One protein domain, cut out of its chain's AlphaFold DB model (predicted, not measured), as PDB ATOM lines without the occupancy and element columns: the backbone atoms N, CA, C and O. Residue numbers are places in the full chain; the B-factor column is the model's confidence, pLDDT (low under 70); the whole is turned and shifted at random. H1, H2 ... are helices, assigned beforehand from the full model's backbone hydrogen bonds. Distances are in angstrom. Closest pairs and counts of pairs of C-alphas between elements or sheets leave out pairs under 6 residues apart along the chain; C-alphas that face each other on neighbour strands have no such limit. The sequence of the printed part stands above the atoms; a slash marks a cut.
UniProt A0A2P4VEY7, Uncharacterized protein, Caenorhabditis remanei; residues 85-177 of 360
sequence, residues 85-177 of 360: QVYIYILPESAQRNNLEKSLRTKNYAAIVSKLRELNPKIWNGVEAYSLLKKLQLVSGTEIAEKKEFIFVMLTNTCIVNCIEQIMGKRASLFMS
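Overview. This is residues 85 to 177 of the 360 residues of an uncharacterized protein of Caenorhabditis remanei (UniProt A0A2P4VEY7). One long helix, H4, makes the long axis, and the shorter helices H1 and H2 pack on parts of it as a hairpin, the three forming a bundle; H3 packs on H2, so that H2 is in the middle with H1 and H3 to either side. At the far end of H4, residues 169 to 174 stick out free of the rest, of which 172 to 174 belong to the short helix H5. The printed part has 93 residues with five named helices, in the order H1, H2, H3, H4, H5, and no named strand; the class is all helix. The whole is only just compact, close to loose, with a radius of gyration of the C-alphas of 14.7 A, and it is elongated, spanning 49 by 31 by 18 A.

Along the chain. H4 is residues 144 to 170, 39.0 A from first to last C-alpha, from C-alpha 144 at (33.646, -0.150, 24.447) to C-alpha 170 at (3.592, -23.506, 15.893). H1 is residues 94 to 105, 16.5 A long, and begins with C-alpha 94 at (28.386, -17.986, 21.530). H2 is residues 109 to 119, 15.6 A long. H3 is residues 126 to 138, 18.1 A long. H5 is residues 172 to 175, 5.3 A long, and ends with C-alpha 175 at (-3.212, -17.671, 20.453).

Arrangement. H2 is the hub, touching H1, H3 and H4. H4 touches H2 with its residues 155 to 162 alone, at a shallow tilt of 16 degrees, the same way; the closest C-alphas, of Leu 116 and Leu 155, are 6.5 A apart. H4 touches H1 with its residues 144 to 152 alone, opposite ways at a tilt of 38 degrees, only just steep; the closest C-alphas, of Glu 101 and Lys 148, are 6.9 A apart. H1 and H2 form a helical hairpin at a shallow tilt of 25 degrees, and H1 touches H2 with residues 100 to 104 alone; the closest C-alphas, of Leu 100 and Ile 112, are 5.9 A apart. H2 and H3 form another hairpin, at a shallow tilt of 32 degrees, only just short of steep, with the C-alphas of Val 113 and Ala 129 closest at 5.9 A. H3 and H4 are close but not clearly touching; their closest C-alphas, of Leu 136 and Lys 147, are 7.6 A apart. H1 and H3 are apart. H5 is close to H4 but not clearly touching, with the C-alphas of Met 168 and Phe 175 closest at 6.7 A. In H1, H2, H3 and H4 every O i to N i+4 pair is within hydrogen-bond range; H5 is too short for such a pair.

Size, cuts and confidence. The two C-alphas farthest apart, of Gly 141 and Ser 177, are 49.2 A apart. The printed part has no cut. The link from H2 to H3 is short, and the other links between helices are tight. The mean pLDDT of the printed part is 80.2; residues 85 to 94, 139 to 142 and 177 are under 70.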
ATOM      1  N   GLN A  85      20.475 -13.112  35.644       42.81
ATOM      2  CA  GLN A  85      21.505 -14.132  35.449       42.81
ATOM      3  C   GLN A  85      21.126 -15.245  34.459       42.81
ATOM      4  O   GLN A  85      22.001 -15.844  33.842       42.81
ATOM      5  N   VAL A  86      19.839 -15.522  34.242       46.28
ATOM      6  CA  VAL A  86      19.387 -16.530  33.262       46.28
ATOM      7  C   VAL A  86      19.274 -15.935  31.854       46.28
ATOM      8  O   VAL A  86      19.366 -16.681  30.874       46.28
ATOM      9  N   TYR A  87      19.239 -14.599  31.723       50.91
ATOM     10  CA  TYR A  87      19.476 -13.940  30.435       50.91
ATOM     11  C   TYR A  87      20.791 -14.412  29.814       50.91
ATOM     12  O   TYR A  87      20.823 -14.519  28.597       50.91
ATOM     13  N   ILE A  88      21.803 -14.801  30.616       48.72
ATOM     14  CA  ILE A  88      23.106 -15.354  30.180       48.72
ATOM     15  C   ILE A  88      22.990 -16.704  29.428       48.72
ATOM     16  O   ILE A  88      23.872 -17.053  28.638       48.72
ATOM     17  N   TYR A  89      21.866 -17.406  29.547       43.28
ATOM     18  CA  TYR A  89      21.704 -18.749  28.987       43.28
ATOM     19  C   TYR A  89      20.599 -18.887  27.932       43.28
ATOM     20  O   TYR A  89      20.558 -19.894  27.230       43.28
ATOM     21  N   ILE A  90      19.743 -17.871  27.770       50.16
ATOM     22  CA  ILE A  90      18.788 -17.761  26.642       50.16
ATOM     23  C   ILE A  90      19.475 -17.167  25.392       50.16
ATOM     24  O   ILE A  90      18.904 -17.096  24.306       50.16
ATOM     25  N   LEU A  91      20.727 -16.736  25.534       53.88
ATOM     26  CA  LEU A  91      21.444 -15.999  24.504       53.88
ATOM     27  C   LEU A  91      21.691 -16.791  23.230       53.88
ATOM     28  O   LEU A  91      21.856 -18.010  23.268       53.88
ATOM     29  N   PRO A  92      21.793 -16.077  22.097       55.53
ATOM     30  CA  PRO A  92      22.218 -16.689  20.854       55.53
ATOM     31  C   PRO A  92      23.558 -17.388  21.029       55.53
ATOM     32  O   PRO A  92      24.379 -16.972  21.853       55.53
ATOM     33  N   GLU A  93      23.766 -18.423  20.207       62.97
ATOM     34  CA  GLU A  93      25.016 -19.177  20.114       62.97
ATOM     35  C   GLU A  93      26.221 -18.266  20.354       62.97
ATOM     36  O   GLU A  93      26.326 -17.188  19.759       62.97
ATOM     37  N   SER A  94      27.149 -18.708  21.203       66.94
ATOM     38  CA  SER A  94      28.386 -17.986  21.530       66.94
ATOM     39  C   SER A  94      29.100 -17.436  20.286       66.94
ATOM     40  O   SER A  94      29.680 -16.352  20.325       66.94
ATOM     41  N   ALA A  95      28.967 -18.119  19.146       72.88
ATOM     42  CA  ALA A  95      29.424 -17.676  17.836       72.88
ATOM     43  C   ALA A  95      28.847 -16.316  17.382       72.88
ATOM     44  O   ALA A  95      29.593 -15.473  16.882       72.88
ATOM     45  N   GLN A  96      27.546 -16.057  17.559       77.62
ATOM     46  CA  GLN A  96      26.927 -14.783  17.166       77.62
ATOM     47  C   GLN A  96      27.455 -13.622  18.011       77.62
ATOM     48  O   GLN A  96      27.774 -12.560  17.473       77.62
ATOM     49  N   ARG A  97      27.616 -13.849  19.318       81.19
ATOM     50  CA  ARG A  97      28.200 -12.873  20.248       81.19
ATOM     51  C   ARG A  97      29.641 -12.546  19.891       81.19
ATOM     52  O   ARG A  97      29.979 -11.373  19.767       81.19
ATOM     53  N   ASN A  98      30.453 -13.571  19.639       82.00
ATOM     54  CA  ASN A  98      31.853 -13.407  19.248       82.00
ATOM     55  C   ASN A  98      31.988 -12.627  17.929       82.00
ATOM     56  O   ASN A  98      32.831 -11.735  17.812       82.00
ATOM     57  N   ASN A  99      31.124 -12.904  16.948       84.94
ATOM     58  CA  ASN A  99      31.111 -12.183  15.672       84.94
ATOM     59  C   ASN A  99      30.710 -10.707  15.828       84.94
ATOM     60  O   ASN A  99      31.312  -9.826  15.201       84.94
ATOM     61  N   LEU A 100      29.721 -10.419  16.676       87.12
ATOM     62  CA  LEU A 100      29.295  -9.053  16.984       87.12
ATOM     63  C   LEU A 100      30.363  -8.288  17.765       87.12
ATOM     64  O   LEU A 100      30.643  -7.139  17.439       87.12
ATOM     65  N   GLU A 101      31.024  -8.933  18.725       87.12
ATOM     66  CA  GLU A 101      32.132  -8.340  19.475       87.12
ATOM     67  C   GLU A 101      33.324  -8.010  18.565       87.12
ATOM     68  O   GLU A 101      33.881  -6.914  18.640       87.12
ATOM     69  N   LYS A 102      33.681  -8.907  17.637       89.75
ATOM     70  CA  LYS A 102      34.712  -8.635  16.623       89.75
ATOM     71  C   LYS A 102      34.337  -7.443  15.736       89.75
ATOM     72  O   LYS A 102      35.174  -6.583  15.450       89.75
ATOM     73  N   SER A 103      33.072  -7.368  15.326       89.62
ATOM     74  CA  SER A 103      32.550  -6.254  14.523       89.62
ATOM     75  C   SER A 103      32.545  -4.937  15.310       89.62
ATOM     76  O   SER A 103      32.864  -3.891  14.755       89.62
ATOM     77  N   LEU A 104      32.272  -4.986  16.616       88.69
ATOM     78  CA  LEU A 104      32.331  -3.828  17.508       88.69
ATOM     79  C   LEU A 104      33.765  -3.309  17.670       88.69
ATOM     80  O   LEU A 104      34.001  -2.114  17.503       88.69
ATOM     81  N   ARG A 105      34.735  -4.199  17.919       86.12
ATOM     82  CA  ARG A 105      36.162  -3.838  18.047       86.12
ATOM     83  C   ARG A 105      36.715  -3.198  16.773       86.12
ATOM     84  O   ARG A 105      37.489  -2.252  16.842       86.12
ATOM     85  N   THR A 106      36.270  -3.677  15.611       90.00
ATOM     86  CA  THR A 106      36.636  -3.120  14.296       90.00
ATOM     87  C   THR A 106      35.781  -1.917  13.880       90.00
ATOM     88  O   THR A 106      35.943  -1.411  12.773       90.00
ATOM     89  N   LYS A 107      34.876  -1.442  14.752       88.56
ATOM     90  CA  LYS A 107      33.920  -0.348  14.497       88.56
ATOM     91  C   LYS A 107      33.059  -0.569  13.244       88.56
ATOM     92  O   LYS A 107      32.536   0.377  12.656       88.56
ATOM     93  N   ASN A 108      32.867  -1.825  12.846       92.25
ATOM     94  CA  ASN A 108      32.028  -2.210  11.721       92.25
ATOM     95  C   ASN A 108      30.554  -2.295  12.151       92.25
ATOM     96  O   ASN A 108      29.946  -3.365  12.226       92.25
ATOM     97  N   TYR A 109      29.970  -1.136  12.455       91.50
ATOM     98  CA  TYR A 109      28.580  -1.036  12.907       91.50
ATOM     99  C   TYR A 109      27.571  -1.460  11.833       91.50
ATOM    100  O   TYR A 109      26.503  -1.975  12.157       91.50
ATOM    101  N   ALA A 110      27.922  -1.315  10.553       92.69
ATOM    102  CA  ALA A 110      27.091  -1.785   9.449       92.69
ATOM    103  C   ALA A 110      26.922  -3.314   9.466       92.69
ATOM    104  O   ALA A 110      25.817  -3.811   9.232       92.69
ATOM    105  N   ALA A 111      27.984  -4.060   9.794       92.81
ATOM    106  CA  ALA A 111      27.914  -5.512   9.954       92.81
ATOM    107  C   ALA A 111      27.041  -5.918  11.152       92.81
ATOM    108  O   ALA A 111      26.222  -6.828  11.023       92.81
ATOM    109  N   ILE A 112      27.148  -5.203  12.279       91.69
ATOM    110  CA  ILE A 112      26.309  -5.427  13.470       91.69
ATOM    111  C   ILE A 112      24.824  -5.281  13.127       91.69
ATOM    112  O   ILE A 112      24.030  -6.192  13.360       91.69
ATOM    113  N   VAL A 113      24.458  -4.154  12.514       92.81
ATOM    114  CA  VAL A 113      23.073  -3.858  12.126       92.81
ATOM    115  C   VAL A 113      22.560  -4.858  11.090       92.81
ATOM    116  O   VAL A 113      21.425  -5.323  11.184       92.81
ATOM    117  N   SER A 114      23.399  -5.243  10.125       93.38
ATOM    118  CA  SER A 114      23.031  -6.245   9.119       93.38
ATOM    119  C   SER A 114      22.734  -7.602   9.750       93.38
ATOM    120  O   SER A 114      21.778  -8.253   9.335       93.38
ATOM    121  N   LYS A 115      23.493  -8.005  10.779       90.50
ATOM    122  CA  LYS A 115      23.255  -9.276  11.465       90.50
ATOM    123  C   LYS A 115      21.960  -9.270  12.271       90.50
ATOM    124  O   LYS A 115      21.205 -10.233  12.208       90.50
ATOM    125  N   LEU A 116      21.667  -8.178  12.975       90.19
ATOM    126  CA  LEU A 116      20.391  -8.018  13.680       90.19
ATOM    127  C   LEU A 116      19.204  -8.064  12.708       90.19
ATOM    128  O   LEU A 116      18.218  -8.755  12.964       90.19
ATOM    129  N   ARG A 117      19.339  -7.428  11.539       92.44
ATOM    130  CA  ARG A 117      18.340  -7.498  10.465       92.44
ATOM    131  C   ARG A 117      18.153  -8.894   9.888       92.44
ATOM    132  O   ARG A 117      17.024  -9.273   9.603       92.44
ATOM    133  N   GLU A 118      19.230  -9.652   9.715       90.31
ATOM    134  CA  GLU A 118      19.154 -11.052   9.283       90.31
ATOM    135  C   GLU A 118      18.360 -11.903  10.285       90.31
ATOM    136  O   GLU A 118      17.568 -12.749   9.879       90.31
ATOM    137  N   LEU A 119      18.531 -11.650  11.587       86.44
ATOM    138  CA  LEU A 119      17.849 -12.396  12.646       86.44
ATOM    139  C   LEU A 119      16.352 -12.102  12.721       86.44
ATOM    140  O   LEU A 119      15.565 -13.023  12.929       86.44
ATOM    141  N   ASN A 120      15.954 -10.834  12.588       87.19
ATOM    142  CA  ASN A 120      14.543 -10.476  12.503       87.19
ATOM    143  C   ASN A 120      14.336  -9.214  11.646       87.19
ATOM    144  O   ASN A 120      14.414  -8.094  12.163       87.19
ATOM    145  N   PRO A 121      14.023  -9.364  10.347       91.44
ATOM    146  CA  PRO A 121      13.861  -8.226   9.447       91.44
ATOM    147  C   PRO A 121      12.582  -7.420   9.707       91.44
ATOM    148  O   PRO A 121      12.481  -6.289   9.236       91.44
ATOM    149  N   LYS A 122      11.606  -7.972  10.444       88.75
ATOM    150  CA  LYS A 122      10.373  -7.250  10.793       88.75
ATOM    151  C   LYS A 122      10.638  -6.198  11.867       88.75
ATOM    152  O   LYS A 122      10.181  -5.067  11.733       88.75
ATOM    153  N   ILE A 123      11.398  -6.575  12.900       88.06
ATOM    154  CA  ILE A 123      11.831  -5.665  13.970       88.06
ATOM    155  C   ILE A 123      12.848  -4.676  13.405       88.06
ATOM    156  O   ILE A 123      12.666  -3.467  13.473       88.06
ATOM    157  N   TRP A 124      13.901  -5.197  12.779       91.75
ATOM    158  CA  TRP A 124      15.008  -4.409  12.247       91.75
ATOM    159  C   TRP A 124      14.769  -4.005  10.800       91.75
ATOM    160  O   TRP A 124      15.586  -4.253   9.908       91.75
ATOM    161  N   ASN A 125      13.627  -3.370  10.564       91.38
ATOM    162  CA  ASN A 125      13.310  -2.791   9.269       91.38
ATOM    163  C   ASN A 125      14.287  -1.645   8.923       91.38
ATOM    164  O   ASN A 125      15.133  -1.251   9.727       91.38
ATOM    165  N   GLY A 126      14.181  -1.088   7.713       89.12
ATOM    166  CA  GLY A 126      15.106  -0.050   7.244       89.12
ATOM    167  C   GLY A 126      15.226   1.164   8.176       89.12
ATOM    168  O   GLY A 126      16.318   1.715   8.305       89.12
ATOM    169  N   VAL A 127      14.145   1.543   8.864       91.12
ATOM    170  CA  VAL A 127      14.119   2.689   9.784       91.12
ATOM    171  C   VAL A 127      14.815   2.344  11.100       91.12
ATOM    172  O   VAL A 127      15.725   3.062  11.513       91.12
ATOM    173  N   GLU A 128      14.453   1.222  11.724       91.12
ATOM    174  CA  GLU A 128      15.045   0.791  13.000       91.12
ATOM    175  C   GLU A 128      16.531   0.447  12.859       91.12
ATOM    176  O   GLU A 128      17.366   0.864  13.665       91.12
ATOM    177  N   ALA A 129      16.892  -0.239  11.774       91.50
ATOM    178  CA  ALA A 129      18.276  -0.541  11.438       91.50
ATOM    179  C   ALA A 129      19.109   0.742  11.259       91.50
ATOM    180  O   ALA A 129      20.224   0.846  11.776       91.50
ATOM    181  N   TYR A 130      18.564   1.743  10.561       92.06
ATOM    182  CA  TYR A 130      19.230   3.031  10.370       92.06
ATOM    183  C   TYR A 130      19.363   3.821  11.679       92.06
ATOM    184  O   TYR A 130      20.425   4.379  11.958       92.06
ATOM    185  N   SER A 131      18.314   3.828  12.505       91.38
ATOM    186  CA  SER A 131      18.309   4.455  13.832       91.38
ATOM    187  C   SER A 131      19.394   3.861  14.736       91.38
ATOM    188  O   SER A 131      20.184   4.596  15.336       91.38
ATOM    189  N   LEU A 132      19.512   2.530  14.766       89.81
ATOM    190  CA  LEU A 132      20.570   1.845  15.503       89.81
ATOM    191  C   LEU A 132      21.962   2.196  14.969       89.81
ATOM    192  O   LEU A 132      22.859   2.498  15.757       89.81
ATOM    193  N   LEU A 133      22.147   2.199  13.646       91.88
ATOM    194  CA  LEU A 133      23.427   2.555  13.030       91.88
ATOM    195  C   LEU A 133      23.870   3.966  13.437       91.88
ATOM    196  O   LEU A 133      25.010   4.154  13.864       91.88
ATOM    197  N   LYS A 134      22.954   4.939  13.359       89.94
ATOM    198  CA  LYS A 134      23.175   6.323  13.797       89.94
ATOM    199  C   LYS A 134      23.587   6.383  15.264       89.94
ATOM    200  O   LYS A 134      24.573   7.045  15.570       89.94
ATOM    201  N   LYS A 135      22.886   5.676  16.159       87.88
ATOM    202  CA  LYS A 135      23.229   5.623  17.591       87.88
ATOM    203  C   LYS A 135      24.637   5.067  17.813       87.88
ATOM    204  O   LYS A 135      25.434   5.695  18.500       87.88
ATOM    205  N   LEU A 136      24.983   3.946  17.179       86.88
ATOM    206  CA  LEU A 136      26.312   3.335  17.313       86.88
ATOM    207  C   LEU A 136      27.445   4.247  16.804       86.88
ATOM    208  O   LEU A 136      28.539   4.244  17.371       86.88
ATOM    209  N   GLN A 137      27.181   5.040  15.761       86.12
ATOM    210  CA  GLN A 137      28.131   6.004  15.198       86.12
ATOM    211  C   GLN A 137      28.267   7.284  16.033       86.12
ATOM    212  O   GLN A 137      29.376   7.792  16.176       86.12
ATOM    213  N   LEU A 138      27.159   7.803  16.577       81.75
ATOM    214  CA  LEU A 138      27.123   9.063  17.330       81.75
ATOM    215  C   LEU A 138      27.831   8.949  18.684       81.75
ATOM    216  O   LEU A 138      28.380   9.913  19.204       81.75
ATOM    217  N   VAL A 139      27.823   7.752  19.255       68.38
ATOM    218  CA  VAL A 139      28.317   7.465  20.599       68.38
ATOM    219  C   VAL A 139      29.852   7.303  20.574       68.38
ATOM    220  O   VAL A 139      30.424   6.357  21.095       68.38
ATOM    221  N   SER A 140      30.584   8.196  19.904       56.75
ATOM    222  CA  SER A 140      32.033   8.070  19.666       56.75
ATOM    223  C   SER A 140      32.913   8.227  20.918       56.75
ATOM    224  O   SER A 140      34.116   8.007  20.807       56.75
ATOM    225  N   GLY A 141      32.333   8.550  22.082       58.28
ATOM    226  CA  GLY A 141      33.053   8.797  23.340       58.28
ATOM    227  C   GLY A 141      32.776   7.842  24.508       58.28
ATOM    228  O   GLY A 141      33.443   7.984  25.523       58.28
ATOM    229  N   THR A 142      31.837   6.889  24.413       62.69
ATOM    230  CA  THR A 142      31.621   5.923  25.511       62.69
ATOM    231  C   THR A 142      32.568   4.735  25.436       62.69
ATOM    232  O   THR A 142      33.019   4.337  24.350       62.69
ATOM    233  N   GLU A 143      32.839   4.145  26.602       71.25
ATOM    234  CA  GLU A 143      33.641   2.937  26.726       71.25
ATOM    235  C   GLU A 143      33.077   1.798  25.866       71.25
ATOM    236  O   GLU A 143      31.868   1.595  25.724       71.25
ATOM    237  N   ILE A 144      33.984   1.016  25.277       77.56
ATOM    238  CA  ILE A 144      33.646  -0.150  24.447       77.56
ATOM    239  C   ILE A 144      32.739  -1.132  25.213       77.56
ATOM    240  O   ILE A 144      31.909  -1.797  24.591       77.56
ATOM    241  N   ALA A 145      32.871  -1.190  26.542       76.00
ATOM    242  CA  ALA A 145      32.054  -2.010  27.429       76.00
ATOM    243  C   ALA A 145      30.560  -1.653  27.356       76.00
ATOM    244  O   ALA A 145      29.735  -2.534  27.118       76.00
ATOM    245  N   GLU A 146      30.203  -0.369  27.439       77.12
ATOM    246  CA  GLU A 146      28.802   0.073  27.385       77.12
ATOM    247  C   GLU A 146      28.157  -0.234  26.029       77.12
ATOM    248  O   GLU A 146      27.018  -0.695  25.941       77.12
ATOM    249  N   LYS A 147      28.908  -0.041  24.938       79.12
ATOM    250  CA  LYS A 147      28.432  -0.383  23.588       79.12
ATOM    251  C   LYS A 147      28.229  -1.878  23.410       79.12
ATOM    252  O   LYS A 147      27.299  -2.289  22.714       79.12
ATOM    253  N   LYS A 148      29.117  -2.682  23.998       84.06
ATOM    254  CA  LYS A 148      29.021  -4.141  23.975       84.06
ATOM    255  C   LYS A 148      27.738  -4.587  24.662       84.06
ATOM    256  O   LYS A 148      26.979  -5.341  24.056       84.06
ATOM    257  N   GLU A 149      27.472  -4.060  25.852       82.62
ATOM    258  CA  GLU A 149      26.258  -4.375  26.602       82.62
ATOM    259  C   GLU A 149      25.004  -3.975  25.824       82.62
ATOM    260  O   GLU A 149      24.120  -4.799  25.588       82.62
ATOM    261  N   PHE A 150      24.976  -2.752  25.290       83.81
ATOM    262  CA  PHE A 150      23.855  -2.271  24.486       83.81
ATOM    263  C   PHE A 150      23.560  -3.171  23.272       83.81
ATOM    264  O   PHE A 150      22.411  -3.549  23.032       83.81
ATOM    265  N   ILE A 151      24.587  -3.566  22.512       85.00
ATOM    266  CA  ILE A 151      24.423  -4.462  21.354       85.00
ATOM    267  C   ILE A 151      23.924  -5.840  21.795       85.00
ATOM    268  O   ILE A 151      23.088  -6.438  21.112       85.00
ATOM    269  N   PHE A 152      24.414  -6.356  22.921       85.62
ATOM    270  CA  PHE A 152      24.013  -7.664  23.432       85.62
ATOM    271  C   PHE A 152      22.571  -7.673  23.930       85.62
ATOM    272  O   PHE A 152      21.852  -8.627  23.636       85.62
ATOM    273  N   VAL A 153      22.106  -6.606  24.578       84.62
ATOM    274  CA  VAL A 153      20.689  -6.444  24.936       84.62
ATOM    275  C   VAL A 153      19.815  -6.467  23.679       84.62
ATOM    276  O   VAL A 153      18.871  -7.255  23.596       84.62
ATOM    277  N   MET A 154      20.169  -5.684  22.653       85.38
ATOM    278  CA  MET A 154      19.407  -5.652  21.398       85.38
ATOM    279  C   MET A 154      19.365  -7.017  20.705       85.38
ATOM    280  O   MET A 154      18.312  -7.453  20.238       85.38
ATOM    281  N   LEU A 155      20.497  -7.717  20.669       86.00
ATOM    282  CA  LEU A 155      20.590  -9.069  20.133       86.00
ATOM    283  C   LEU A 155      19.679 -10.044  20.893       86.00
ATOM    284  O   LEU A 155      18.919 -10.785  20.273       86.00
ATOM    285  N   THR A 156      19.718 -10.011  22.225       82.06
ATOM    286  CA  THR A 156      18.927 -10.905  23.081       82.06
ATOM    287  C   THR A 156      17.436 -10.703  22.858       82.06
ATOM    288  O   THR A 156      16.719 -11.664  22.590       82.06
ATOM    289  N   ASN A 157      16.986  -9.447  22.861       83.50
ATOM    290  CA  ASN A 157      15.590  -9.102  22.604       83.50
ATOM    291  C   ASN A 157      15.141  -9.578  21.218       83.50
ATOM    292  O   ASN A 157      14.052 -10.124  21.068       83.50
ATOM    293  N   THR A 158      16.007  -9.448  20.211       86.06
ATOM    294  CA  THR A 158      15.728  -9.934  18.852       86.06
ATOM    295  C   THR A 158      15.522 -11.447  18.825       86.06
ATOM    296  O   THR A 158      14.576 -11.932  18.202       86.06
ATOM    297  N   CYS A 159      16.385 -12.198  19.513       82.12
ATOM    298  CA  CYS A 159      16.271 -13.650  19.624       82.12
ATOM    299  C   CYS A 159      15.003 -14.062  20.378       82.12
ATOM    300  O   CYS A 159      14.287 -14.938  19.902       82.12
ATOM    301  N   ILE A 160      14.689 -13.400  21.497       80.25
ATOM    302  CA  ILE A 160      13.478 -13.663  22.287       80.25
ATOM    303  C   ILE A 160      12.229 -13.456  21.434       80.25
ATOM    304  O   ILE A 160      11.394 -14.356  21.353       80.25
ATOM    305  N   VAL A 161      12.113 -12.317  20.747       82.25
ATOM    306  CA  VAL A 161      10.933 -12.042  19.916       82.25
ATOM    307  C   VAL A 161      10.813 -13.060  18.784       82.25
ATOM    308  O   VAL A 161       9.718 -13.548  18.530       82.25
ATOM    309  N   ASN A 162      11.920 -13.458  18.151       82.69
ATOM    310  CA  ASN A 162      11.883 -14.491  17.113       82.69
ATOM    311  C   ASN A 162      11.446 -15.862  17.680       82.69
ATOM    312  O   ASN A 162      10.646 -16.567  17.066       82.69
ATOM    313  N   CYS A 163      11.907 -16.229  18.880       78.44
ATOM    314  CA  CYS A 163      11.439 -17.428  19.579       78.44
ATOM    315  C   CYS A 163       9.934 -17.362  19.871       78.44
ATOM    316  O   CYS A 163       9.223 -18.331  19.607       78.44
ATOM    317  N   ILE A 164       9.438 -16.220  20.353       79.94
ATOM    318  CA  ILE A 164       8.007 -15.998  20.592       79.94
ATOM    319  C   ILE A 164       7.225 -16.119  19.280       79.94
ATOM    320  O   ILE A 164       6.253 -16.866  19.236       79.94
ATOM    321  N   GLU A 165       7.667 -15.479  18.193       81.69
ATOM    322  CA  GLU A 165       7.025 -15.593  16.874       81.69
ATOM    323  C   GLU A 165       6.958 -17.053  16.399       81.69
ATOM    324  O   GLU A 165       5.927 -17.494  15.888       81.69
ATOM    325  N   GLN A 166       8.020 -17.838  16.602       80.69
ATOM    326  CA  GLN A 166       8.029 -19.262  16.257       80.69
ATOM    327  C   GLN A 166       7.075 -20.088  17.124       80.69
ATOM    328  O   GLN A 166       6.388 -20.972  16.604       80.69
ATOM    329  N   ILE A 167       7.027 -19.824  18.433       79.31
ATOM    330  CA  ILE A 167       6.100 -20.488  19.356       79.31
ATOM    331  C   ILE A 167       4.663 -20.157  18.954       79.31
ATOM    332  O   ILE A 167       3.855 -21.070  18.781       79.31
ATOM    333  N   MET A 168       4.367 -18.877  18.730       78.00
ATOM    334  CA  MET A 168       3.062 -18.409  18.278       78.00
ATOM    335  C   MET A 168       2.675 -19.021  16.932       78.00
ATOM    336  O   MET A 168       1.529 -19.417  16.763       78.00
ATOM    337  N   GLY A 169       3.615 -19.168  15.995       80.69
ATOM    338  CA  GLY A 169       3.366 -19.830  14.714       80.69
ATOM    339  C   GLY A 169       3.028 -21.317  14.867       80.69
ATOM    340  O   GLY A 169       2.041 -21.790  14.307       80.69
ATOM    341  N   LYS A 170       3.807 -22.062  15.662       84.31
ATOM    342  CA  LYS A 170       3.592 -23.506  15.893       84.31
ATOM    343  C   LYS A 170       2.332 -23.798  16.703       84.31
ATOM    344  O   LYS A 170       1.701 -24.832  16.512       84.31
ATOM    345  N   ARG A 171       1.983 -22.900  17.622       79.44
ATOM    346  CA  ARG A 171       0.830 -23.008  18.520       79.44
ATOM    347  C   ARG A 171      -0.228 -21.962  18.175       79.44
ATOM    348  O   ARG A 171      -0.907 -21.476  19.069       79.44
ATOM    349  N   ALA A 172      -0.398 -21.620  16.895       78.50
ATOM    350  CA  ALA A 172      -1.307 -20.549  16.481       78.50
ATOM    351  C   ALA A 172      -2.725 -20.743  17.036       78.50
ATOM    352  O   ALA A 172      -3.331 -19.796  17.524       78.50
ATOM    353  N   SER A 173      -3.216 -21.984  17.083       75.50
ATOM    354  CA  SER A 173      -4.508 -22.316  17.695       75.50
ATOM    355  C   SER A 173      -4.623 -21.904  19.169       75.50
ATOM    356  O   SER A 173      -5.719 -21.553  19.596       75.50
ATOM    357  N   LEU A 174      -3.525 -21.884  19.938       71.62
ATOM    358  CA  LEU A 174      -3.487 -21.415  21.331       71.62
ATOM    359  C   LEU A 174      -3.579 -19.888  21.470       71.62
ATOM    360  O   LEU A 174      -3.973 -19.405  22.523       71.62
ATOM    361  N   PHE A 175      -3.262 -19.137  20.416       72.00
ATOM    362  CA  PHE A 175      -3.212 -17.671  20.453       72.00
ATOM    363  C   PHE A 175      -4.281 -16.996  19.585       72.00
ATOM    364  O   PHE A 175      -4.524 -15.802  19.731       72.00
ATOM    365  N   MET A 176      -4.950 -17.738  18.700       71.31
ATOM    366  CA  MET A 176      -6.082 -17.214  17.937       71.31
ATOM    367  C   MET A 176      -7.327 -17.096  18.820       71.31
ATOM    368  O   MET A 176      -7.635 -17.989  19.616       71.31
ATOM    369  N   SER A 177      -8.059 -15.992  18.651       65.38
ATOM    370  CA  SER A 177      -9.368 -15.797  19.272       65.38
ATOM    371  C   SER A 177     -10.393 -16.746  18.658       65.38
ATOM    372  O   SER A 177     -10.424 -16.951  17.441       65.38
TER     373      SER A 177